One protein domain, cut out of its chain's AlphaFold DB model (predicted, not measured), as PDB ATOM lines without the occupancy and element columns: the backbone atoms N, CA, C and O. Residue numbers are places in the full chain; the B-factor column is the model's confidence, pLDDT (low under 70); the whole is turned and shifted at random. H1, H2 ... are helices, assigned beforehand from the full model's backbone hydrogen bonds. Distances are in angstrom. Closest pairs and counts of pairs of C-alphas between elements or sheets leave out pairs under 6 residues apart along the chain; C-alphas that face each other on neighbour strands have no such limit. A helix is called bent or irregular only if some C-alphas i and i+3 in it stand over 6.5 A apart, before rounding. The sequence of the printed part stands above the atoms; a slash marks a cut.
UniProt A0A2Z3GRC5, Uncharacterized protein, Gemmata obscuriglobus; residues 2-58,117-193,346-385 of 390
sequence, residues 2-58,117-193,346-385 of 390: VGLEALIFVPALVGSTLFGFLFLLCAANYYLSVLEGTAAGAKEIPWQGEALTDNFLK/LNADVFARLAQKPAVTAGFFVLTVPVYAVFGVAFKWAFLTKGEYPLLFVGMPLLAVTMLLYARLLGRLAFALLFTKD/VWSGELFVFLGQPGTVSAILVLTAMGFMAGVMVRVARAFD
ATOM      1  N   VAL A   2     -57.167  63.329 -72.354       70.19
ATOM      2  CA  VAL A   2     -55.849  63.545 -71.705       70.19
ATOM      3  C   VAL A   2     -55.901  64.013 -70.234       70.19
ATOM      4  O   VAL A   2     -55.000  63.720 -69.456       70.19
ATOM      5  N   GLY A   3     -56.959  64.717 -69.814       85.06
ATOM      6  CA  GLY A   3     -57.069  65.223 -68.440       85.06
ATOM      7  C   GLY A   3     -57.324  64.153 -67.369       85.06
ATOM      8  O   GLY A   3     -56.839  64.301 -66.251       85.06
ATOM      9  N   LEU A   4     -58.064  63.083 -67.685       91.81
ATOM     10  CA  LEU A   4     -58.443  62.074 -66.682       91.81
ATOM     11  C   LEU A   4     -57.307  61.078 -66.411       91.81
ATOM     12  O   LEU A   4     -57.094  60.686 -65.268       91.81
ATOM     13  N   GLU A   5     -56.547  60.711 -67.443       92.44
ATOM     14  CA  GLU A   5     -55.393  59.811 -67.326       92.44
ATOM     15  C   GLU A   5     -54.306  60.420 -66.441       92.44
ATOM     16  O   GLU A   5     -53.860  59.781 -65.492       92.44
ATOM     17  N   ALA A   6     -53.962  61.693 -66.663       92.75
ATOM     18  CA  ALA A   6     -52.996  62.408 -65.830       92.75
ATOM     19  C   ALA A   6     -53.451  62.515 -64.361       92.75
ATOM     20  O   ALA A   6     -52.634  62.372 -63.448       92.75
ATOM     21  N   LEU A   7     -54.756  62.718 -64.133       95.25
ATOM     22  CA  LEU A   7     -55.342  62.806 -62.794       95.25
ATOM     23  C   LEU A   7     -55.202  61.493 -62.004       95.25
ATOM     24  O   LEU A   7     -55.054  61.539 -60.787       95.25
ATOM     25  N   ILE A   8     -55.224  60.337 -62.677       95.31
ATOM     26  CA  ILE A   8     -55.061  59.013 -62.051       95.31
ATOM     27  C   ILE A   8     -53.580  58.616 -61.976       95.31
ATOM     28  O   ILE A   8     -53.125  58.080 -60.962       95.31
ATOM     29  N   PHE A   9     -52.813  58.911 -63.026       95.44
ATOM     30  CA  PHE A   9     -51.403  58.560 -63.148       95.44
ATOM     31  C   PHE A   9     -50.547  59.179 -62.042       95.44
ATOM     32  O   PHE A   9     -49.777  58.465 -61.401       95.44
ATOM     33  N   VAL A  10     -50.685  60.485 -61.779       96.12
ATOM     34  CA  VAL A  10     -49.815  61.189 -60.822       96.12
ATOM     35  C   VAL A  10     -49.968  60.640 -59.392       96.12
ATOM     36  O   VAL A  10     -48.951  60.268 -58.800       96.12
ATOM     37  N   PRO A  11     -51.184  60.495 -58.824       97.50
ATOM     38  CA  PRO A  11     -51.355  59.864 -57.517       97.50
ATOM     39  C   PRO A  11     -50.901  58.403 -57.486       97.50
ATOM     40  O   PRO A  11     -50.306  57.983 -56.496       97.50
ATOM     41  N   ALA A  12     -51.136  57.630 -58.554       96.75
ATOM     42  CA  ALA A  12     -50.680  56.243 -58.631       96.75
ATOM     43  C   ALA A  12     -49.148  56.147 -58.641       96.75
ATOM     44  O   ALA A  12     -48.582  55.286 -57.968       96.75
ATOM     45  N   LEU A  13     -48.468  57.059 -59.341       96.81
ATOM     46  CA  LEU A  13     -47.012  57.147 -59.358       96.81
ATOM     47  C   LEU A  13     -46.472  57.485 -57.964       96.81
ATOM     48  O   LEU A  13     -45.630  56.749 -57.452       96.81
ATOM     49  N   VAL A  14     -47.007  58.522 -57.311       97.81
ATOM     50  CA  VAL A  14     -46.625  58.891 -55.934       97.81
ATOM     51  C   VAL A  14     -46.883  57.733 -54.969       97.81
ATOM     52  O   VAL A  14     -46.002  57.363 -54.191       97.81
ATOM     53  N   GLY A  15     -48.058  57.107 -55.057       97.56
ATOM     54  CA  GLY A  15     -48.409  55.926 -54.274       97.56
ATOM     55  C   GLY A  15     -47.430  54.778 -54.502       97.56
ATOM     56  O   GLY A  15     -46.968  54.163 -53.544       97.56
ATOM     57  N   SER A  16     -47.035  54.523 -55.752       97.00
ATOM     58  CA  SER A  16     -46.066  53.478 -56.087       97.00
ATOM     59  C   SER A  16     -44.695  53.737 -55.464       97.00
ATOM     60  O   SER A  16     -44.076  52.808 -54.950       97.00
ATOM     61  N   THR A  17     -44.247  54.996 -55.428       97.25
ATOM     62  CA  THR A  17     -42.989  55.382 -54.783       97.25
ATOM     63  C   THR A  17     -43.074  55.220 -53.267       97.25
ATOM     64  O   THR A  17     -42.187  54.608 -52.678       97.25
ATOM     65  N   LEU A  18     -44.148  55.703 -52.635       97.69
ATOM     66  CA  LEU A  18     -44.333  55.619 -51.183       97.69
ATOM     67  C   LEU A  18     -44.466  54.169 -50.704       97.69
ATOM     68  O   LEU A  18     -43.700  53.730 -49.847       97.69
ATOM     69  N   PHE A  19     -45.395  53.399 -51.277       97.56
ATOM     70  CA  PHE A  19     -45.597  51.998 -50.895       97.56
ATOM     71  C   PHE A  19     -44.425  51.114 -51.317       97.56
ATOM     72  O   PHE A  19     -44.067  50.197 -50.582       97.56
ATOM     73  N   GLY A  20     -43.788  51.400 -52.456       97.06
ATOM     74  CA  GLY A  20     -42.563  50.721 -52.872       97.06
ATOM     75  C   GLY A  20     -41.429  50.942 -51.874       97.06
ATOM     76  O   GLY A  20     -40.772  49.985 -51.472       97.06
ATOM     77  N   PHE A  21     -41.237  52.177 -51.407       97.25
ATOM     78  CA  PHE A  21     -40.222  52.486 -50.405       97.25
ATOM     79  C   PHE A  21     -40.527  51.847 -49.042       97.25
ATOM     80  O   PHE A  21     -39.639  51.242 -48.446       97.25
ATOM     81  N   LEU A  22     -41.781  51.889 -48.576       96.94
ATOM     82  CA  LEU A  22     -42.206  51.196 -47.351       96.94
ATOM     83  C   LEU A  22     -41.998  49.679 -47.439       96.94
ATOM     84  O   LEU A  22     -41.490  49.067 -46.500       96.94
ATOM     85  N   PHE A  23     -42.329  49.074 -48.582       97.25
ATOM     86  CA  PHE A  23     -42.039  47.667 -48.840       97.25
ATOM     87  C   PHE A  23     -40.535  47.384 -48.743       97.25
ATOM     88  O   PHE A  23     -40.145  46.435 -48.065       97.25
ATOM     89  N   LEU A  24     -39.692  48.221 -49.357       97.44
ATOM     90  CA  LEU A  24     -38.237  48.077 -49.290       97.44
ATOM     91  C   LEU A  24     -37.694  48.231 -47.862       97.44
ATOM     92  O   LEU A  24     -36.807  47.470 -47.492       97.44
ATOM     93  N   LEU A  25     -38.240  49.142 -47.046       97.06
ATOM     94  CA  LEU A  25     -37.882  49.292 -45.627       97.06
ATOM     95  C   LEU A  25     -38.144  48.009 -44.837       97.06
ATOM     96  O   LEU A  25     -37.247  47.494 -44.168       97.06
ATOM     97  N   CYS A  26     -39.355  47.456 -44.953       96.75
ATOM     98  CA  CYS A  26     -39.704  46.197 -44.300       96.75
ATOM     99  C   CYS A  26     -38.854  45.034 -44.830       96.75
ATOM    100  O   CYS A  26     -38.376  44.208 -44.052       96.75
ATOM    101  N   ALA A  27     -38.643  44.979 -46.148       97.44
ATOM    102  CA  ALA A  27     -37.859  43.943 -46.806       97.44
ATOM    103  C   ALA A  27     -36.404  43.949 -46.337       97.44
ATOM    104  O   ALA A  27     -35.888  42.902 -45.956       97.44
ATOM    105  N   ALA A  28     -35.773  45.123 -46.304       97.38
ATOM    106  CA  ALA A  28     -34.413  45.313 -45.822       97.38
ATOM    107  C   ALA A  28     -34.267  44.891 -44.359       97.38
ATOM    108  O   ALA A  28     -33.336  44.155 -44.029       97.38
ATOM    109  N   ASN A  29     -35.203  45.309 -43.501       96.69
ATOM    110  CA  ASN A  29     -35.182  44.945 -42.091       96.69
ATOM    111  C   ASN A  29     -35.259  43.426 -41.903       96.69
ATOM    112  O   ASN A  29     -34.348  42.825 -41.343       96.69
ATOM    113  N   TYR A  30     -36.298  42.782 -42.445       97.56
ATOM    114  CA  TYR A  30     -36.472  41.340 -42.286       97.56
ATOM    115  C   TYR A  30     -35.355  40.533 -42.948       97.56
ATOM    116  O   TYR A  30     -34.927  39.521 -42.397       97.56
ATOM    117  N   TYR A  31     -34.849  40.982 -44.098       97.94
ATOM    118  CA  TYR A  31     -33.698  40.366 -44.748       97.94
ATOM    119  C   TYR A  31     -32.471  40.360 -43.824       97.94
ATOM    120  O   TYR A  31     -31.873  39.303 -43.613       97.94
ATOM    121  N   LEU A  32     -32.121  41.510 -43.236       96.88
ATOM    122  CA  LEU A  32     -30.963  41.621 -42.349       96.88
ATOM    123  C   LEU A  32     -31.168  40.876 -41.028       96.88
ATOM    124  O   LEU A  32     -30.276  40.130 -40.638       96.88
ATOM    125  N   SER A  33     -32.345  40.955 -40.398       97.00
ATOM    126  CA  SER A  33     -32.623  40.204 -39.164       97.00
ATOM    127  C   SER A  33     -32.488  38.691 -39.368       97.00
ATOM    128  O   SER A  33     -31.899  37.995 -38.537       97.00
ATOM    129  N   VAL A  34     -32.990  38.160 -40.492       97.69
ATOM    130  CA  VAL A  34     -32.824  36.738 -40.828       97.69
ATOM    131  C   VAL A  34     -31.360  36.416 -41.086       97.69
ATOM    132  O   VAL A  34     -30.862  35.412 -40.573       97.69
ATOM    133  N   LEU A  35     -30.664  37.242 -41.863       97.62
ATOM    134  CA  LEU A  35     -29.253  37.055 -42.182       97.62
ATOM    135  C   LEU A  35     -28.385  37.019 -40.914       97.62
ATOM    136  O   LEU A  35     -27.659  36.047 -40.704       97.62
ATOM    137  N   GLU A  36     -28.495  38.032 -40.058       96.62
ATOM    138  CA  GLU A  36     -27.708  38.206 -38.835       96.62
ATOM    139  C   GLU A  36     -28.049  37.155 -37.779       96.62
ATOM    140  O   GLU A  36     -27.151  36.484 -37.266       96.62
ATOM    141  N   GLY A  37     -29.339  36.922 -37.515       96.19
ATOM    142  CA  GLY A  37     -29.768  35.889 -36.572       96.19
ATOM    143  C   GLY A  37     -29.283  34.500 -36.996       96.19
ATOM    144  O   GLY A  37     -28.783  33.721 -36.185       96.19
ATOM    145  N   THR A  38     -29.333  34.199 -38.297       96.94
ATOM    146  CA  THR A  38     -28.798  32.936 -38.825       96.94
ATOM    147  C   THR A  38     -27.276  32.875 -38.755       96.94
ATOM    148  O   THR A  38     -26.731  31.821 -38.425       96.94
ATOM    149  N   ALA A  39     -26.584  33.978 -39.053       96.25
ATOM    150  CA  ALA A  39     -25.129  34.074 -38.967       96.25
ATOM    151  C   ALA A  39     -24.621  33.881 -37.531       96.25
ATOM    152  O   ALA A  39     -23.553  33.303 -37.337       96.25
ATOM    153  N   ALA A  40     -25.414  34.281 -36.533       95.12
ATOM    154  CA  ALA A  40     -25.168  34.015 -35.117       95.12
ATOM    155  C   ALA A  40     -25.457  32.556 -34.701       95.12
ATOM    156  O   ALA A  40     -25.162  32.162 -33.575       95.12
ATOM    157  N   GLY A  41     -26.013  31.734 -35.597       94.62
ATOM    158  CA  GLY A  41     -26.367  30.339 -35.327       94.62
ATOM    159  C   GLY A  41     -27.757  30.147 -34.718       94.62
ATOM    160  O   GLY A  41     -28.069  29.040 -34.273       94.62
ATOM    161  N   ALA A  42     -28.609  31.178 -34.710       94.44
ATOM    162  CA  ALA A  42     -29.945  31.083 -34.138       94.44
ATOM    163  C   ALA A  42     -30.860  30.184 -34.990       94.44
ATOM    164  O   ALA A  42     -31.014  30.347 -36.213       94.44
ATOM    165  N   LYS A  43     -31.488  29.201 -34.329       93.75
ATOM    166  CA  LYS A  43     -32.496  28.334 -34.957       93.75
ATOM    167  C   LYS A  43     -33.774  29.112 -35.248       93.75
ATOM    168  O   LYS A  43     -34.317  28.980 -36.344       93.75
ATOM    169  N   GLU A  44     -34.187  29.940 -34.300       94.94
ATOM    170  CA  GLU A  44     -35.310  30.870 -34.393       94.94
ATOM    171  C   GLU A  44     -34.777  32.288 -34.559       94.94
ATOM    172  O   GLU A  44     -33.764  32.644 -33.958       94.94
ATOM    173  N   ILE A  45     -35.423  33.080 -35.412       96.25
ATOM    174  CA  ILE A  45     -35.014  34.466 -35.639       96.25
ATOM    175  C   ILE A  45     -35.723  35.352 -34.612       96.25
ATOM    176  O   ILE A  45     -36.957  35.352 -34.579       96.25
ATOM    177  N   PRO A  46     -34.982  36.096 -33.772       92.75
ATOM    178  CA  PRO A  46     -35.589  37.061 -32.872       92.75
ATOM    179  C   PRO A  46     -36.082  38.251 -33.700       92.75
ATOM    180  O   PRO A  46     -35.295  39.074 -34.164       92.75
ATOM    181  N   TRP A  47     -37.392  38.330 -33.918       93.25
ATOM    182  CA  TRP A  47     -38.011  39.459 -34.606       93.25
ATOM    183  C   TRP A  47     -38.071  40.645 -33.647       93.25
ATOM    184  O   TRP A  47     -38.958  40.725 -32.801       93.25
ATOM    185  N   GLN A  48     -37.094  41.541 -33.746       87.88
ATOM    186  CA  GLN A  48     -37.092  42.779 -32.975       87.88
ATOM    187  C   GLN A  48     -37.984  43.812 -33.670       87.88
ATOM    188  O   GLN A  48     -37.870  44.051 -34.874       87.88
ATOM    189  N   GLY A  49     -38.905  44.401 -32.908       86.94
ATOM    190  CA  GLY A  49     -39.715  45.527 -33.360       86.94
ATOM    191  C   GLY A  49     -38.884  46.804 -33.348       86.94
ATOM    192  O   GLY A  49     -38.975  47.577 -32.403       86.94
ATOM    193  N   GLU A  50     -38.045  46.994 -34.364       91.38
ATOM    194  CA  GLU A  50     -37.292  48.238 -34.544       91.38
ATOM    195  C   GLU A  50     -38.185  49.356 -35.098       91.38
ATOM    196  O   GLU A  50     -39.124  49.103 -35.867       91.38
ATOM    197  N   ALA A  51     -37.879  50.605 -34.738       92.50
ATOM    198  CA  ALA A  51     -38.592  51.757 -35.269       92.50
ATOM    199  C   ALA A  51     -38.368  51.877 -36.785       92.50
ATOM    200  O   ALA A  51     -37.307  51.561 -37.324       92.50
ATOM    201  N   LEU A  52     -39.377  52.369 -37.510       87.94
ATOM    202  CA  LEU A  52     -39.307  52.487 -38.971       87.94
ATOM    203  C   LEU A  52     -38.178  53.430 -39.435       87.94
ATOM    204  O   LEU A  52     -37.632  53.242 -40.519       87.94
ATOM    205  N   THR A  53     -37.800  54.399 -38.598       91.31
ATOM    206  CA  THR A  53     -36.683  55.326 -38.831       91.31
ATOM    207  C   THR A  53     -35.328  54.625 -38.837       91.31
ATOM    208  O   THR A  53     -34.496  54.934 -39.687       91.31
ATOM    209  N   ASP A  54     -35.126  53.631 -37.970       91.19
ATOM    210  CA  ASP A  54     -33.861  52.888 -37.869       91.19
ATOM    211  C   ASP A  54     -33.650  52.000 -39.104       91.19
ATOM    212  O   ASP A  54     -32.533  51.781 -39.579       91.19
ATOM    213  N   ASN A  55     -34.759  51.572 -39.715       93.31
ATOM    214  CA  ASN A  55     -34.759  50.791 -40.946       93.31
ATOM    215  C   ASN A  55     -34.412  51.607 -42.195       93.31
ATOM    216  O   ASN A  55     -34.064  51.020 -43.223       93.31
ATOM    217  N   PHE A  56     -34.466  52.942 -42.127       95.38
ATOM    218  CA  PHE A  56     -34.198  53.810 -43.273       95.38
ATOM    219  C   PHE A  56     -32.811  53.553 -43.853       95.38
ATOM    220  O   PHE A  56     -32.679  53.251 -45.041       95.38
ATOM    221  N   LEU A  57     -31.782  53.559 -43.004       95.81
ATOM    222  CA  LEU A  57     -30.399  53.377 -43.435       95.81
ATOM    223  C   LEU A  57     -30.134  51.971 -44.003       95.81
ATOM    224  O   LEU A  57     -29.319  51.831 -44.916       95.81
ATOM    225  N   LYS A  58     -30.858  50.941 -43.536       95.75
ATOM    226  CA  LYS A  58     -30.732  49.555 -44.024       95.75
ATOM    227  C   LYS A  58     -31.048  49.444 -45.520       95.75
ATOM    228  O   LYS A  58     -30.353  48.726 -46.239       95.75
ATOM    229  N   LEU A 117     -15.056  44.854 -49.721       91.50
ATOM    230  CA  LEU A 117     -14.157  43.744 -50.002       91.50
ATOM    231  C   LEU A 117     -13.138  43.600 -48.879       91.50
ATOM    232  O   LEU A 117     -12.250  44.432 -48.711       91.50
ATOM    233  N   ASN A 118     -13.238  42.495 -48.145       91.81
ATOM    234  CA  ASN A 118     -12.238  42.086 -47.174       91.81
ATOM    235  C   ASN A 118     -11.561  40.804 -47.670       91.81
ATOM    236  O   ASN A 118     -12.215  39.772 -47.835       91.81
ATOM    237  N   ALA A 119     -10.246  40.862 -47.899       92.88
ATOM    238  CA  ALA A 119      -9.458  39.726 -48.379       92.88
ATOM    239  C   ALA A 119      -9.572  38.491 -47.465       92.88
ATOM    240  O   ALA A 119      -9.451  37.359 -47.934       92.88
ATOM    241  N   ASP A 120      -9.850  38.688 -46.172       93.19
ATOM    242  CA  ASP A 120     -10.018  37.582 -45.231       93.19
ATOM    243  C   ASP A 120     -11.279  36.759 -45.533       93.19
ATOM    244  O   ASP A 120     -11.240  35.533 -45.462       93.19
ATOM    245  N   VAL A 121     -12.371  37.388 -45.985       94.00
ATOM    246  CA  VAL A 121     -13.594  36.664 -46.378       94.00
ATOM    247  C   VAL A 121     -13.340  35.782 -47.599       94.00
ATOM    248  O   VAL A 121     -13.749  34.620 -47.604       94.00
ATOM    249  N   PHE A 122     -12.582  36.266 -48.589       94.69
ATOM    250  CA  PHE A 122     -12.161  35.443 -49.730       94.69
ATOM    251  C   PHE A 122     -11.295  34.263 -49.292       94.69
ATOM    252  O   PHE A 122     -11.536  33.131 -49.712       94.69
ATOM    253  N   ALA A 123     -10.326  34.501 -48.403       94.81
ATOM    254  CA  ALA A 123      -9.480  33.442 -47.867       94.81
ATOM    255  C   ALA A 123     -10.300  32.379 -47.112       94.81
ATOM    256  O   ALA A 123      -9.993  31.191 -47.192       94.81
ATOM    257  N   ARG A 124     -11.361  32.775 -46.398       94.81
ATOM    258  CA  ARG A 124     -12.270  31.851 -45.702       94.81
ATOM    259  C   ARG A 124     -13.175  31.078 -46.663       94.81
ATOM    260  O   ARG A 124     -13.347  29.875 -46.476       94.81
ATOM    261  N   LEU A 125     -13.717  31.729 -47.693       95.69
ATOM    262  CA  LEU A 125     -14.515  31.074 -48.738       95.69
ATOM    263  C   LEU A 125     -13.688  30.030 -49.502       95.69
ATOM    264  O   LEU A 125     -14.177  28.927 -49.755       95.69
ATOM    265  N   ALA A 126     -12.423  30.347 -49.798       96.25
ATOM    266  CA  ALA A 126     -11.481  29.453 -50.471       96.25
ATOM    267  C   ALA A 126     -11.052  28.252 -49.609       96.25
ATOM    268  O   ALA A 126     -10.716  27.203 -50.150       96.25
ATOM    269  N   GLN A 127     -11.094  28.361 -48.275       96.19
ATOM    270  CA  GLN A 127     -10.809  27.238 -47.367       96.19
ATOM    271  C   GLN A 127     -11.904  26.164 -47.362       96.19
ATOM    272  O   GLN A 127     -11.631  25.018 -47.011       96.19
ATOM    273  N   LYS A 128     -13.148  26.519 -47.706       96.12
ATOM    274  CA  LYS A 128     -14.291  25.593 -47.726       96.12
ATOM    275  C   LYS A 128     -15.002  25.623 -49.086       96.12
ATOM    276  O   LYS A 128     -16.195  25.934 -49.141       96.12
ATOM    277  N   PRO A 129     -14.319  25.246 -50.185       96.81
ATOM    278  CA  PRO A 129     -14.856  25.391 -51.537       96.81
ATOM    279  C   PRO A 129     -16.137  24.579 -51.744       96.81
ATOM    280  O   PRO A 129     -17.047  25.054 -52.406       96.81
ATOM    281  N   ALA A 130     -16.263  23.402 -51.119       97.25
ATOM    282  CA  ALA A 130     -17.475  22.587 -51.202       97.25
ATOM    283  C   ALA A 130     -18.696  23.263 -50.550       97.25
ATOM    284  O   ALA A 130     -19.805  23.181 -51.074       97.25
ATOM    285  N   VAL A 131     -18.503  23.963 -49.424       97.00
ATOM    286  CA  VAL A 131     -19.589  24.707 -48.765       97.00
ATOM    287  C   VAL A 131     -19.985  25.897 -49.631       97.00
ATOM    288  O   VAL A 131     -21.164  26.062 -49.925       97.00
ATOM    289  N   THR A 132     -19.003  26.666 -50.102       97.25
ATOM    290  CA  THR A 132     -19.210  27.818 -50.988       97.25
ATOM    291  C   THR A 132     -19.897  27.422 -52.300       97.25
ATOM    292  O   THR A 132     -20.875  28.049 -52.696       97.25
ATOM    293  N   ALA A 133     -19.452  26.346 -52.951       97.88
ATOM    294  CA  ALA A 133     -20.084  25.820 -54.158       97.88
ATOM    295  C   ALA A 133     -21.524  25.365 -53.884       97.88
ATOM    296  O   ALA A 133     -22.421  25.688 -54.657       97.88
ATOM    297  N   GLY A 134     -21.764  24.687 -52.754       97.62
ATOM    298  CA  GLY A 134     -23.110  24.308 -52.324       97.62
ATOM    299  C   GLY A 134     -24.041  25.514 -52.162       97.62
ATOM    300  O   GLY A 134     -25.179  25.461 -52.619       97.62
ATOM    301  N   PHE A 135     -23.552  26.623 -51.599       97.94
ATOM    302  CA  PHE A 135     -24.305  27.878 -51.529       97.94
ATOM    303  C   PHE A 135     -24.671  28.400 -52.925       97.94
ATOM    304  O   PHE A 135     -25.843  28.657 -53.194       97.94
ATOM    305  N   PHE A 136     -23.703  28.512 -53.839       97.81
ATOM    306  CA  PHE A 136     -23.984  29.013 -55.185       97.81
ATOM    307  C   PHE A 136     -24.981  28.118 -55.926       97.81
ATOM    308  O   PHE A 136     -25.975  28.621 -56.438       97.81
ATOM    309  N   VAL A 137     -24.810  26.796 -55.884       98.06
ATOM    310  CA  VAL A 137     -25.758  25.849 -56.494       98.06
ATOM    311  C   VAL A 137     -27.167  26.000 -55.912       98.06
ATOM    312  O   VAL A 137     -28.132  26.060 -56.671       98.06
ATOM    313  N   LEU A 138     -27.303  26.113 -54.587       97.69
ATOM    314  CA  LEU A 138     -28.607  26.274 -53.930       97.69
ATOM    315  C   LEU A 138     -29.266  27.628 -54.216       97.69
ATOM    316  O   LEU A 138     -30.490  27.720 -54.185       97.69
ATOM    317  N   THR A 139     -28.492  28.675 -54.504       97.94
ATOM    318  CA  THR A 139     -29.051  30.006 -54.792       97.94
ATOM    319  C   THR A 139     -29.549  30.152 -56.228       97.94
ATOM    320  O   THR A 139     -30.463  30.941 -56.443       97.94
ATOM    321  N   VAL A 140     -29.055  29.367 -57.196       97.50
ATOM    322  CA  VAL A 140     -29.556  29.382 -58.590       97.50
ATOM    323  C   VAL A 140     -31.084  29.232 -58.679       97.50
ATOM    324  O   VAL A 140     -31.722  30.116 -59.257       97.50
ATOM    325  N   PRO A 141     -31.718  28.184 -58.105       98.25
ATOM    326  CA  PRO A 141     -33.173  28.064 -58.154       98.25
ATOM    327  C   PRO A 141     -33.869  29.198 -57.393       98.25
ATOM    328  O   PRO A 141     -34.917  29.658 -57.830       98.25
ATOM    329  N   VAL A 142     -33.281  29.706 -56.305       97.88
ATOM    330  CA  VAL A 142     -33.851  30.835 -55.549       97.88
ATOM    331  C   VAL A 142     -33.900  32.101 -56.408       97.88
ATOM    332  O   VAL A 142     -34.942  32.747 -56.459       97.88
ATOM    333  N   TYR A 143     -32.830  32.417 -57.143       97.12
ATOM    334  CA  TYR A 143     -32.797  33.546 -58.078       97.12
ATOM    335  C   TYR A 143     -33.744  33.354 -59.265       97.12
ATOM    336  O   TYR A 143     -34.400  34.309 -59.680       97.12
ATOM    337  N   ALA A 144     -33.850  32.136 -59.800       97.12
ATOM    338  CA  ALA A 144     -34.787  31.836 -60.878       97.12
ATOM    339  C   ALA A 144     -36.239  32.079 -60.433       97.12
ATOM    340  O   ALA A 144     -36.985  32.792 -61.107       97.12
ATOM    341  N   VAL A 145     -36.621  31.555 -59.262       98.31
ATOM    342  CA  VAL A 145     -37.956  31.757 -58.684       98.31
ATOM    343  C   VAL A 145     -38.180  33.229 -58.332       98.31
ATOM    344  O   VAL A 145     -39.248  33.753 -58.633       98.31
ATOM    345  N   PHE A 146     -37.180  33.925 -57.782       97.94
ATOM    346  CA  PHE A 146     -37.255  35.364 -57.514       97.94
ATOM    347  C   PHE A 146     -37.504  36.170 -58.797       97.94
ATOM    348  O   PHE A 146     -38.370  37.038 -58.816       97.94
ATOM    349  N   GLY A 147     -36.805  35.860 -59.893       96.62
ATOM    350  CA  GLY A 147     -36.997  36.523 -61.185       96.62
ATOM    351  C   GLY A 147     -38.390  36.288 -61.778       96.62
ATOM    352  O   GLY A 147     -39.018  37.227 -62.269       96.62
ATOM    353  N   VAL A 148     -38.907  35.056 -61.689       98.00
ATOM    354  CA  VAL A 148     -40.282  34.726 -62.106       98.00
ATOM    355  C   VAL A 148     -41.304  35.457 -61.232       98.00
ATOM    356  O   VAL A 148     -42.202  36.103 -61.769       98.00
ATOM    357  N   ALA A 149     -41.131  35.426 -59.909       98.19
ATOM    358  CA  ALA A 149     -41.984  36.126 -58.954       98.19
ATOM    359  C   ALA A 149     -41.999  37.639 -59.214       98.19
ATOM    360  O   ALA A 149     -43.066  38.241 -59.282       98.19
ATOM    361  N   PHE A 150     -40.832  38.244 -59.448       97.44
ATOM    362  CA  PHE A 150     -40.697  39.662 -59.772       97.44
ATOM    363  C   PHE A 150     -41.387  40.016 -61.093       97.44
ATOM    364  O   PHE A 150     -42.127  40.999 -61.164       97.44
ATOM    365  N   LYS A 151     -41.201  39.192 -62.136       96.94
ATOM    366  CA  LYS A 151     -41.890  39.360 -63.422       96.94
ATOM    367  C   LYS A 151     -43.406  39.325 -63.232       96.94
ATOM    368  O   LYS A 151     -44.090  40.235 -63.693       96.94
ATOM    369  N   TRP A 152     -43.913  38.310 -62.537       97.81
ATOM    370  CA  TRP A 152     -45.338  38.163 -62.245       97.81
ATOM    371  C   TRP A 152     -45.883  39.309 -61.420       97.81
ATOM    372  O   TRP A 152     -46.987  39.764 -61.681       97.81
ATOM    373  N   ALA A 153     -45.122  39.821 -60.461       96.81
ATOM    374  CA  ALA A 153     -45.608  40.872 -59.594       96.81
ATOM    375  C   ALA A 153     -45.626  42.246 -60.300       96.81
ATOM    376  O   ALA A 153     -46.654  42.925 -60.290       96.81
ATOM    377  N   PHE A 154     -44.548  42.621 -60.997       95.50
ATOM    378  CA  PHE A 154     -44.357  43.995 -61.488       95.50
ATOM    379  C   PHE A 154     -44.345  44.167 -63.013       95.50
ATOM    380  O   PHE A 154     -44.585  45.276 -63.501       95.50
ATOM    381  N   LEU A 155     -44.039  43.118 -63.785       95.38
ATOM    382  CA  LEU A 155     -43.827  43.237 -65.234       95.38
ATOM    383  C   LEU A 155     -45.001  42.742 -66.085       95.38
ATOM    384  O   LEU A 155     -45.160  43.237 -67.200       95.38
ATOM    385  N   THR A 156     -45.825  41.814 -65.592       95.19
ATOM    386  CA  THR A 156     -46.997  41.341 -66.341       95.19
ATOM    387  C   THR A 156     -48.103  42.401 -66.372       95.19
ATOM    388  O   THR A 156     -48.571  42.856 -65.327       95.19
ATOM    389  N   LYS A 157     -48.543  42.780 -67.578       93.19
ATOM    390  CA  LYS A 157     -49.677  43.690 -67.800       93.19
ATOM    391  C   LYS A 157     -51.006  42.923 -67.720       93.19
ATOM    392  O   LYS A 157     -51.076  41.785 -68.169       93.19
ATOM    393  N   GLY A 158     -52.051  43.527 -67.148       90.19
ATOM    394  CA  GLY A 158     -53.434  43.009 -67.166       90.19
ATOM    395  C   GLY A 158     -53.751  41.818 -66.244       90.19
ATOM    396  O   GLY A 158     -54.891  41.657 -65.823       90.19
ATOM    397  N   GLU A 159     -52.765  41.012 -65.847       95.38
ATOM    398  CA  GLU A 159     -53.005  39.781 -65.077       95.38
ATOM    399  C   GLU A 159     -52.862  40.001 -63.563       95.38
ATOM    400  O   GLU A 159     -51.839  39.665 -62.956       95.38
ATOM    401  N   TYR A 160     -53.859  40.621 -62.922       95.50
ATOM    402  CA  TYR A 160     -53.873  40.832 -61.461       95.50
ATOM    403  C   TYR A 160     -53.764  39.546 -60.618       95.50
ATOM    404  O   TYR A 160     -53.082  39.601 -59.597       95.50
ATOM    405  N   PRO A 161     -54.314  38.377 -61.011       97.31
ATOM    406  CA  PRO A 161     -54.125  37.137 -60.251       97.31
ATOM    407  C   PRO A 161     -52.650  36.762 -60.037       97.31
ATOM    408  O   PRO A 161     -52.278  36.303 -58.959       97.31
ATOM    409  N   LEU A 162     -51.779  37.039 -61.015       97.19
ATOM    410  CA  LEU A 162     -50.342  36.778 -60.883       97.19
ATOM    411  C   LEU A 162     -49.654  37.671 -59.847       97.19
ATOM    412  O   LEU A 162     -48.629  37.272 -59.300       97.19
ATOM    413  N   LEU A 163     -50.210  38.844 -59.531       96.94
ATOM    414  CA  LEU A 163     -49.702  39.694 -58.453       96.94
ATOM    415  C   LEU A 163     -49.853  39.001 -57.089       96.94
ATOM    416  O   LEU A 163     -48.918  39.018 -56.288       96.94
ATOM    417  N   PHE A 164     -51.000  38.353 -56.855       97.12
ATOM    418  CA  PHE A 164     -51.300  37.648 -55.603       97.12
ATOM    419  C   PHE A 164     -50.411  36.424 -55.382       97.12
ATOM    420  O   PHE A 164     -50.128  36.082 -54.241       97.12
ATOM    421  N   VAL A 165     -49.949  35.782 -56.457       98.06
ATOM    422  CA  VAL A 165     -49.003  34.657 -56.379       98.06
ATOM    423  C   VAL A 165     -47.556  35.154 -56.337       98.06
ATOM    424  O   VAL A 165     -46.735  34.628 -55.587       98.06
ATOM    425  N   GLY A 166     -47.237  36.189 -57.116       97.94
ATOM    426  CA  GLY A 166     -45.890  36.735 -57.241       97.94
ATOM    427  C   GLY A 166     -45.367  37.354 -55.947       97.94
ATOM    428  O   GLY A 166     -44.222  37.102 -55.588       97.94
ATOM    429  N   MET A 167     -46.188  38.112 -55.211       98.12
ATOM    430  CA  MET A 167     -45.736  38.817 -54.001       98.12
ATOM    431  C   MET A 167     -45.341  37.898 -52.830       98.12
ATOM    432  O   MET A 167     -44.230  38.064 -52.316       98.12
ATOM    433  N   PRO A 168     -46.148  36.895 -52.428       98.44
ATOM    434  CA  PRO A 168     -45.723  35.929 -51.415       98.44
ATOM    435  C   PRO A 168     -44.467  35.167 -51.839       98.44
ATOM    436  O   PRO A 168     -43.562  34.953 -51.036       98.44
ATOM    437  N   LEU A 169     -44.385  34.786 -53.118       98.31
ATOM    438  CA  LEU A 169     -43.242  34.052 -53.653       98.31
ATOM    439  C   LEU A 169     -41.958  34.897 -53.622       98.31
ATOM    440  O   LEU A 169     -40.891  34.393 -53.264       98.31
ATOM    441  N   LEU A 170     -42.064  36.192 -53.924       98.31
ATOM    442  CA  LEU A 170     -40.976  37.163 -53.801       98.31
ATOM    443  C   LEU A 170     -40.497  37.283 -52.344       98.31
ATOM    444  O   LEU A 170     -39.300  37.197 -52.078       98.31
ATOM    445  N   ALA A 171     -41.423  37.417 -51.388       98.38
ATOM    446  CA  ALA A 171     -41.094  37.493 -49.964       98.38
ATOM    447  C   ALA A 171     -40.397  36.212 -49.465       98.38
ATOM    448  O   ALA A 171     -39.348  36.282 -48.824       98.38
ATOM    449  N   VAL A 172     -40.932  35.034 -49.810       98.50
ATOM    450  CA  VAL A 172     -40.359  33.733 -49.425       98.50
ATOM    451  C   VAL A 172     -38.956  33.548 -49.997       98.50
ATOM    452  O   VAL A 172     -38.041  33.175 -49.264       98.50
ATOM    453  N   THR A 173     -38.761  33.818 -51.292       98.25
ATOM    454  CA  THR A 173     -37.446  33.669 -51.939       98.25
ATOM    455  C   THR A 173     -36.403  34.620 -51.363       98.25
ATOM    456  O   THR A 173     -35.271  34.201 -51.126       98.25
ATOM    457  N   MET A 174     -36.783  35.863 -51.059       98.31
ATOM    458  CA  MET A 174     -35.901  36.837 -50.418       98.31
ATOM    459  C   MET A 174     -35.448  36.377 -49.021       98.31
ATOM    460  O   MET A 174     -34.250  36.386 -48.732       98.31
ATOM    461  N   LEU A 175     -36.372  35.928 -48.162       98.19
ATOM    462  CA  LEU A 175     -36.027  35.440 -46.819       98.19
ATOM    463  C   LEU A 175     -35.241  34.122 -46.864       98.19
ATOM    464  O   LEU A 175     -34.330  33.914 -46.063       98.19
ATOM    465  N   LEU A 176     -35.544  33.242 -47.823       98.25
ATOM    466  CA  LEU A 176     -34.777  32.017 -48.045       98.25
ATOM    467  C   LEU A 176     -33.338  32.332 -48.469       98.25
ATOM    468  O   LEU A 176     -32.402  31.707 -47.968       98.25
ATOM    469  N   TYR A 177     -33.144  33.325 -49.342       98.38
ATOM    470  CA  TYR A 177     -31.813  33.788 -49.728       98.38
ATOM    471  C   TYR A 177     -31.038  34.356 -48.528       98.38
ATOM    472  O   TYR A 177     -29.900  33.944 -48.293       98.38
ATOM    473  N   ALA A 178     -31.677  35.198 -47.704       98.12
ATOM    474  CA  ALA A 178     -31.095  35.707 -46.458       98.12
ATOM    475  C   ALA A 178     -30.639  34.571 -45.528       98.12
ATOM    476  O   ALA A 178     -29.522  34.578 -45.006       98.12
ATOM    477  N   ARG A 179     -31.486  33.546 -45.364       97.88
ATOM    478  CA  ARG A 179     -31.210  32.363 -44.537       97.88
ATOM    479  C   ARG A 179     -30.038  31.545 -45.085       97.88
ATOM    480  O   ARG A 179     -29.175  31.131 -44.312       97.88
ATOM    481  N   LEU A 180     -29.967  31.325 -46.401       98.12
ATOM    482  CA  LEU A 180     -28.839  30.636 -47.046       98.12
ATOM    483  C   LEU A 180     -27.525  31.393 -46.826       98.12
ATOM    484  O   LEU A 180     -26.512  30.785 -46.472       98.12
ATOM    485  N   LEU A 181     -27.556  32.716 -46.987       98.00
ATOM    486  CA  LEU A 181     -26.389  33.571 -46.812       98.00
ATOM    487  C   LEU A 181     -25.930  33.618 -45.347       98.00
ATOM    488  O   LEU A 181     -24.734  33.528 -45.074       98.00
ATOM    489  N   GLY A 182     -26.860  33.644 -44.393       97.44
ATOM    490  CA  GLY A 182     -26.535  33.575 -42.969       97.44
ATOM    491  C   GLY A 182     -25.952  32.225 -42.552       97.44
ATOM    492  O   GLY A 182     -25.003  32.176 -41.773       97.44
ATOM    493  N   ARG A 183     -26.429  31.105 -43.118       97.38
ATOM    494  CA  ARG A 183     -25.809  29.785 -42.884       97.38
ATOM    495  C   ARG A 183     -24.402  29.709 -43.469       97.38
ATOM    496  O   ARG A 183     -23.528  29.101 -42.846       97.38
ATOM    497  N   LEU A 184     -24.169  30.333 -44.626       97.56
ATOM    498  CA  LEU A 184     -22.824  30.475 -45.178       97.56
ATOM    499  C   LEU A 184     -21.933  31.278 -44.218       97.56
ATOM    500  O   LEU A 184     -20.859  30.799 -43.863       97.56
ATOM    501  N   ALA A 185     -22.401  32.433 -43.735       97.00
ATOM    502  CA  ALA A 185     -21.688  33.254 -42.754       97.00
ATOM    503  C   ALA A 185     -21.309  32.447 -41.503       97.00
ATOM    504  O   ALA A 185     -20.143  32.404 -41.107       97.00
ATOM    505  N   PHE A 186     -22.276  31.718 -40.942       96.50
ATOM    506  CA  PHE A 186     -22.075  30.853 -39.784       96.50
ATOM    507  C   PHE A 186     -21.033  29.756 -40.052       96.50
ATOM    508  O   PHE A 186     -20.151  29.507 -39.235       96.50
ATOM    509  N   ALA A 187     -21.059  29.118 -41.226       96.31
ATOM    510  CA  ALA A 187     -20.082  28.091 -41.588       96.31
ATOM    511  C   ALA A 187     -18.645  28.634 -41.735       96.31
ATOM    512  O   ALA A 187     -17.677  27.899 -41.475       96.31
ATOM    513  N   LEU A 188     -18.514  29.900 -42.146       95.44
ATOM    514  CA  LEU A 188     -17.249  30.635 -42.249       95.44
ATOM    515  C   LEU A 188     -16.770  31.195 -40.902       95.44
ATOM    516  O   LEU A 188     -15.594  31.520 -40.771       95.44
ATOM    517  N   LEU A 189     -17.622  31.259 -39.876       94.00
ATOM    518  CA  LEU A 189     -17.192  31.618 -38.519       94.00
ATOM    519  C   LEU A 189     -16.228  30.571 -37.931       94.00
ATOM    520  O   LEU A 189     -15.354  30.894 -37.132       94.00
ATOM    521  N   PHE A 190     -16.354  29.314 -38.365       93.56
ATOM    522  CA  PHE A 190     -15.516  28.195 -37.919       93.56
ATOM    523  C   PHE A 190     -14.255  27.973 -38.765       93.56
ATOM    524  O   PHE A 190     -13.542  26.988 -38.547       93.56
ATOM    525  N   THR A 191     -13.983  28.805 -39.772       93.00
ATOM    526  CA  THR A 191     -12.706  28.748 -40.499       93.00
ATOM    527  C   THR A 191     -11.652  29.566 -39.762       93.00
ATOM    528  O   THR A 191     -11.957  30.492 -39.014       93.00
ATOM    529  N   LYS A 192     -10.381  29.186 -39.914       87.81
ATOM    530  CA  LYS A 192      -9.285  29.927 -39.288       87.81
ATOM    531  C   LYS A 192      -8.996  31.165 -40.133       87.81
ATOM    532  O   LYS A 192      -8.867  31.056 -41.352       87.81
ATOM    533  N   ASP A 193      -8.817  32.310 -39.483       85.62
ATOM    534  CA  ASP A 193      -8.301  33.518 -40.130       85.62
ATOM    535  C   ASP A 193      -6.885  33.224 -40.660       85.62
ATOM    536  O   ASP A 193      -5.924  33.156 -39.888       85.62
ATOM    537  N   VAL A 346     -23.795  21.842 -43.054       94.75
ATOM    538  CA  VAL A 346     -24.194  23.243 -43.290       94.75
ATOM    539  C   VAL A 346     -25.525  23.307 -44.042       94.75
ATOM    540  O   VAL A 346     -26.385  24.121 -43.720       94.75
ATOM    541  N   TRP A 347     -25.704  22.408 -45.010       96.94
ATOM    542  CA  TRP A 347     -26.895  22.319 -45.848       96.94
ATOM    543  C   TRP A 347     -27.749  21.140 -45.375       96.94
ATOM    544  O   TRP A 347     -27.407  19.979 -45.599       96.94
ATOM    545  N   SER A 348     -28.831  21.435 -44.656       95.38
ATOM    546  CA  SER A 348     -29.792  20.451 -44.151       95.38
ATOM    547  C   SER A 348     -31.223  20.917 -44.429       95.38
ATOM    548  O   SER A 348     -31.461  22.093 -44.706       95.38
ATOM    549  N   GLY A 349     -32.197  20.007 -44.322       94.88
ATOM    550  CA  GLY A 349     -33.618  20.346 -44.468       94.88
ATOM    551  C   GLY A 349     -34.122  21.386 -43.456       94.88
ATOM    552  O   GLY A 349     -35.144  22.023 -43.695       94.88
ATOM    553  N   GLU A 350     -33.374  21.641 -42.373       93.31
ATOM    554  CA  GLU A 350     -33.672  22.707 -41.402       93.31
ATOM    555  C   GLU A 350     -33.712  24.107 -42.034       93.31
ATOM    556  O   GLU A 350     -34.288  25.026 -41.451       93.31
ATOM    557  N   LEU A 351     -33.111  24.283 -43.217       93.94
ATOM    558  CA  LEU A 351     -33.220  25.514 -44.004       93.94
ATOM    559  C   LEU A 351     -34.683  25.902 -44.258       93.94
ATOM    560  O   LEU A 351     -35.013  27.083 -44.187       93.94
ATOM    561  N   PHE A 352     -35.550  24.916 -44.496       96.25
ATOM    562  CA  PHE A 352     -36.956  25.136 -44.836       96.25
ATOM    563  C   PHE A 352     -37.873  25.177 -43.612       96.25
ATOM    564  O   PHE A 352     -38.904  25.839 -43.656       96.25
ATOM    565  N   VAL A 353     -37.481  24.551 -42.497       96.12
ATOM    566  CA  VAL A 353     -38.258  24.576 -41.239       96.12
ATOM    567  C   VAL A 353     -38.459  26.011 -40.737       96.12
ATOM    568  O   VAL A 353     -39.513  26.343 -40.204       96.12
ATOM    569  N   PHE A 354     -37.480  26.888 -40.979       95.62
ATOM    570  CA  PHE A 354     -37.559  28.315 -40.660       95.62
ATOM    571  C   PHE A 354     -38.771  29.025 -41.296       95.62
ATOM    572  O   PHE A 354     -39.331  29.930 -40.680       95.62
ATOM    573  N   LEU A 355     -39.213  28.606 -42.489       96.75
ATOM    574  CA  LEU A 355     -40.357  29.219 -43.177       96.75
ATOM    575  C   LEU A 355     -41.689  28.964 -42.459       96.75
ATOM    576  O   LEU A 355     -42.614  29.752 -42.614       96.75
ATOM    577  N   GLY A 356     -41.777  27.893 -41.663       97.25
ATOM    578  CA  GLY A 356     -42.959  27.567 -40.864       97.25
ATOM    579  C   GLY A 356     -42.981  28.215 -39.478       97.25
ATOM    580  O   GLY A 356     -43.954  28.041 -38.749       97.25
ATOM    581  N   GLN A 357     -41.928  28.938 -39.081       96.94
ATOM    582  CA  GLN A 357     -41.905  29.613 -37.783       96.94
ATOM    583  C   GLN A 357     -42.929  30.757 -37.764       96.94
ATOM    584  O   GLN A 357     -43.017  31.503 -38.742       96.94
ATOM    585  N   PRO A 358     -43.670  30.955 -36.659       96.88
ATOM    586  CA  PRO A 358     -44.768  31.923 -36.603       96.88
ATOM    587  C   PRO A 358     -44.313  33.352 -36.923       96.88
ATOM    588  O   PRO A 358     -44.986  34.066 -37.663       96.88
ATOM    589  N   GLY A 359     -43.130  33.752 -36.446       96.00
ATOM    590  CA  GLY A 359     -42.569  35.065 -36.762       96.00
ATOM    591  C   GLY A 359     -42.189  35.225 -38.241       96.00
ATOM    592  O   GLY A 359     -42.438  36.275 -38.826       96.00
ATOM    593  N   THR A 360     -41.687  34.166 -38.886       97.12
ATOM    594  CA  THR A 360     -41.390  34.171 -40.330       97.12
ATOM    595  C   THR A 360     -42.658  34.253 -41.160       97.12
ATOM    596  O   THR A 360     -42.712  35.025 -42.113       97.12
ATOM    597  N   VAL A 361     -43.698  33.502 -40.786       97.88
ATOM    598  CA  VAL A 361     -45.013  33.574 -41.438       97.88
ATOM    599  C   VAL A 361     -45.582  34.986 -41.313       97.88
ATOM    600  O   VAL A 361     -46.015  35.556 -42.311       97.88
ATOM    601  N   SER A 362     -45.501  35.591 -40.124       97.19
ATOM    602  CA  SER A 362     -45.901  36.985 -39.914       97.19
ATOM    603  C   SER A 362     -45.114  37.947 -40.810       97.19
ATOM    604  O   SER A 362     -45.713  38.791 -41.471       97.19
ATOM    605  N   ALA A 363     -43.787  37.802 -40.894       97.06
ATOM    606  CA  ALA A 363     -42.949  38.629 -41.760       97.06
ATOM    607  C   ALA A 363     -43.316  38.469 -43.248       97.06
ATOM    608  O   ALA A 363     -43.421  39.464 -43.966       97.06
ATOM    609  N   ILE A 364     -43.579  37.240 -43.711       98.06
ATOM    610  CA  ILE A 364     -44.035  36.962 -45.083       98.06
ATOM    611  C   ILE A 364     -45.374  37.651 -45.355       98.06
ATOM    612  O   ILE A 364     -45.522  38.276 -46.404       98.06
ATOM    613  N   LEU A 365     -46.336  37.578 -44.430       97.94
ATOM    614  CA  LEU A 365     -47.645  38.221 -44.583       97.94
ATOM    615  C   LEU A 365     -47.524  39.746 -44.655       97.94
ATOM    616  O   LEU A 365     -48.107  40.354 -45.552       97.94
ATOM    617  N   VAL A 366     -46.726  40.357 -43.775       97.25
ATOM    618  CA  VAL A 366     -46.479  41.810 -43.781       97.25
ATOM    619  C   VAL A 366     -45.813  42.246 -45.088       97.25
ATOM    620  O   VAL A 366     -46.287  43.181 -45.736       97.25
ATOM    621  N   LEU A 367     -44.763  41.542 -45.528       97.88
ATOM    622  CA  LEU A 367     -44.093  41.825 -46.803       97.88
ATOM    623  C   LEU A 367     -45.026  41.655 -47.996       97.88
ATOM    624  O   LEU A 367     -45.002  42.473 -48.911       97.88
ATOM    625  N   THR A 368     -45.855  40.615 -47.981       98.25
ATOM    626  CA  THR A 368     -46.828  40.349 -49.041       98.25
ATOM    627  C   THR A 368     -47.863  41.461 -49.115       98.25
ATOM    628  O   THR A 368     -48.141  41.947 -50.206       98.25
ATOM    629  N   ALA A 369     -48.410  41.896 -47.977       98.06
ATOM    630  CA  ALA A 369     -49.401  42.967 -47.928       98.06
ATOM    631  C   ALA A 369     -48.823  44.299 -48.437       98.06
ATOM    632  O   ALA A 369     -49.419  44.941 -49.302       98.06
ATOM    633  N   MET A 370     -47.628  44.684 -47.970       97.38
ATOM    634  CA  MET A 370     -46.953  45.906 -48.429       97.38
ATOM    635  C   MET A 370     -46.556  45.820 -49.907       97.38
ATOM    636  O   MET A 370     -46.782  46.759 -50.673       97.38
ATOM    637  N   GLY A 371     -46.026  44.672 -50.331       97.56
ATOM    638  CA  GLY A 371     -45.671  44.405 -51.722       97.56
ATOM    639  C   GLY A 371     -46.890  44.425 -52.641       97.56
ATOM    640  O   GLY A 371     -46.816  44.964 -53.741       97.56
ATOM    641  N   PHE A 372     -48.038  43.921 -52.185       98.06
ATOM    642  CA  PHE A 372     -49.294  43.983 -52.926       98.06
ATOM    643  C   PHE A 372     -49.738  45.429 -53.154       98.06
ATOM    644  O   PHE A 372     -49.999  45.800 -54.296       98.06
ATOM    645  N   MET A 373     -49.744  46.264 -52.110       97.88
ATOM    646  CA  MET A 373     -50.078  47.690 -52.235       97.88
ATOM    647  C   MET A 373     -49.150  48.401 -53.226       97.88
ATOM    648  O   MET A 373     -49.621  49.092 -54.131       97.88
ATOM    649  N   ALA A 374     -47.838  48.170 -53.119       97.38
ATOM    650  CA  ALA A 374     -46.862  48.709 -54.062       97.38
ATOM    651  C   ALA A 374     -47.116  48.214 -55.497       97.38
ATOM    652  O   ALA A 374     -47.158  49.008 -56.434       97.38
ATOM    653  N   GLY A 375     -47.331  46.910 -55.679       96.56
ATOM    654  CA  GLY A 375     -47.556  46.292 -56.983       96.56
ATOM    655  C   GLY A 375     -48.850  46.744 -57.658       96.56
ATOM    656  O   GLY A 375     -48.845  46.981 -58.867       96.56
ATOM    657  N   VAL A 376     -49.938  46.934 -56.901       97.62
ATOM    658  CA  VAL A 376     -51.183  47.528 -57.414       97.62
ATOM    659  C   VAL A 376     -50.915  48.944 -57.915       97.62
ATOM    660  O   VAL A 376     -51.246  49.239 -59.060       97.62
ATOM    661  N   MET A 377     -50.263  49.791 -57.113       97.56
ATOM    662  CA  MET A 377     -49.974  51.178 -57.503       97.56
ATOM    663  C   MET A 377     -49.063  51.257 -58.730       97.56
ATOM    664  O   MET A 377     -49.347  52.024 -59.646       97.56
ATOM    665  N   VAL A 378     -48.026  50.414 -58.808       96.69
ATOM    666  CA  VAL A 378     -47.162  50.308 -59.998       96.69
ATOM    667  C   VAL A 378     -47.977  49.917 -61.230       96.69
ATOM    668  O   VAL A 378     -47.810  50.508 -62.292       96.69
ATOM    669  N   ARG A 379     -48.869  48.929 -61.118       95.88
ATOM    670  CA  ARG A 379     -49.678  48.473 -62.257       95.88
ATOM    671  C   ARG A 379     -50.696  49.515 -62.702       95.88
ATOM    672  O   ARG A 379     -50.856  49.691 -63.903       95.88
ATOM    673  N   VAL A 380     -51.329  50.222 -61.765       96.19
ATOM    674  CA  VAL A 380     -52.214  51.354 -62.076       96.19
ATOM    675  C   VAL A 380     -51.417  52.458 -62.770       96.19
ATOM    676  O   VAL A 380     -51.795  52.870 -63.858       96.19
ATOM    677  N   ALA A 381     -50.268  52.868 -62.224       96.12
ATOM    678  CA  ALA A 381     -49.423  53.884 -62.850       96.12
ATOM    679  C   ALA A 381     -49.015  53.492 -64.281       96.12
ATOM    680  O   ALA A 381     -49.077  54.313 -65.183       96.12
ATOM    681  N   ARG A 382     -48.672  52.221 -64.525       94.81
ATOM    682  CA  ARG A 382     -48.335  51.737 -65.875       94.81
ATOM    683  C   ARG A 382     -49.530  51.657 -66.824       94.81
ATOM    684  O   ARG A 382     -49.325  51.758 -68.027       94.81
ATOM    685  N   ALA A 383     -50.737  51.417 -66.314       94.38
ATOM    686  CA  ALA A 383     -51.951  51.344 -67.128       94.38
ATOM    687  C   ALA A 383     -52.432  52.728 -67.596       94.38
ATOM    688  O   ALA A 383     -53.059  52.820 -68.642       94.38
ATOM    689  N   PHE A 384     -52.123  53.783 -66.837       94.62
ATOM    690  CA  PHE A 384     -52.490  55.171 -67.138       94.62
ATOM    691  C   PHE A 384     -51.291  56.024 -67.588       94.62
ATOM    692  O   PHE A 384     -51.356  57.249 -67.531       94.62
ATOM    693  N   ASP A 385     -50.179  55.402 -67.988       94.75
ATOM    694  CA  ASP A 385     -48.987  56.117 -68.444       94.75
ATOM    695  C   ASP A 385     -49.258  56.793 -69.804       94.75
ATOM    696  O   ASP A 385     -49.405  56.089 -70.808       94.75
TER     697      ASP A 385
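AT A GLANCE: This is residues 2 to 58, 117 to 193 and 346 to 385 of the 390 residues of an uncharacterized protein of Gemmata obscuriglobus (UniProt A0A2Z3GRC5). Four long helices, H1, H4, H5 and H7, make an elongated up-and-down bundle: H4 and H5 form a helical hairpin, and H1 and H7 pair side by side, packing on H5. Three short helices lie round it: H3 across the end where H4 begins and H5 ends, H2 on H1, and H6 on H5 just before H7. The printed part has 174 residues with seven named helices, H1 to H7 in order along the chain, and no named strand; the class is all helix. It is only just compact, close to loose, with a radius of gyration of the C-alphas of 18.7 A, and its C-alphas span 66 by 33 by 33 A, only just elongated.

HOW THE PARTS SIT: H1, residues 2 to 39, and H7, residues 358 to 383, touch at a shallow tilt of 24 degrees, opposite ways; their closest C-alphas, of Phe 19 and Ala 374, are 4.7 A apart. With residues 27 to 39 alone, H1 touches the hub, H5, residues 160 to 189, at a shallow tilt of 28 degrees, the same way; the closest C-alphas, of Ala 39 and Gly 182, are 4.3 A apart. H2, residues 54 to 58, touches H1 at its residues 25 to 29 alone, with the closest C-alphas, of Leu 25 and Asn 55, 5.8 A apart. H3, residues 119 to 127, touches no helix; it is close to H5 but not clearly touching and about perpendicular to it, at 89 degrees, with the closest C-alphas, of Arg 124 and Leu 188, 6.2 A apart. H4, residues 129 to 155, has a kink of 25 degrees near residue 142 and forms a hairpin with H5, a shallow tilt of 19 degrees, opposite ways; the closest C-alphas, of Ala 149 and Gly 166, are 4.3 A apart. H4 and H1 are apart. H6, residues 350 to 356, touches H5 at a steep tilt of 40 degrees, opposite ways, with the closest C-alphas, of Arg 179 and Leu 351, 7.2 A apart. H5, with residues 163 to 172 alone, touches H7 at a steep tilt of 48 degrees, opposite ways; the closest C-alphas, of Pro 168 and Thr 368, are 5.1 A apart. In H3 and H7 every O i to N i+4 pair is within hydrogen-bond range; the counts are 32 of 34 in H1, 21 of 23 in H4, 24 of 26 in H5, 0 of 1 in H2 and 0 of 3 in H6, where O i to N i+3 pairs within range number 1 of 2 in H2 and 3 of 4 in H6.

IN THESE COORDINATES: H1 begins at C-alpha 2, at (-55.849, 63.545, -71.705), and measures 53.7 A from first to last C-alpha. H2 is irregular, only just, with C-alphas 54 and 57 6.6 A apart. H2 measures 7.7 A, H3 12.6 A and H6 10.5 A. H4 measures 36.7 A, and H5, from C-alpha 160 at (-53.873, 40.832, -61.461), measures 44.2 A. H7 measures 36.9 A and ends at C-alpha 383, at (-51.951, 51.344, -67.128).

THE WHOLE: The two C-alphas farthest apart, those of Gly 3 and Lys 192, are 66.2 A apart, while those of Val 2 and Asp 385, the first and last printed, are 10.6 A apart. Residues 59 to 116 are not printed, and C-alphas 58 and 117 across that cut are 18.6 A apart. Residues 194 to 345 are not printed either, and C-alphas 193 and 346 are 19.2 A apart. Of the links that are printed whole, H1 to H2 is long, with 14 residues, and H3 to H4, H4 to H5 and H6 to H7 are tight. The mean pLDDT of the printed part is 95.9, and no printed residue is under 70.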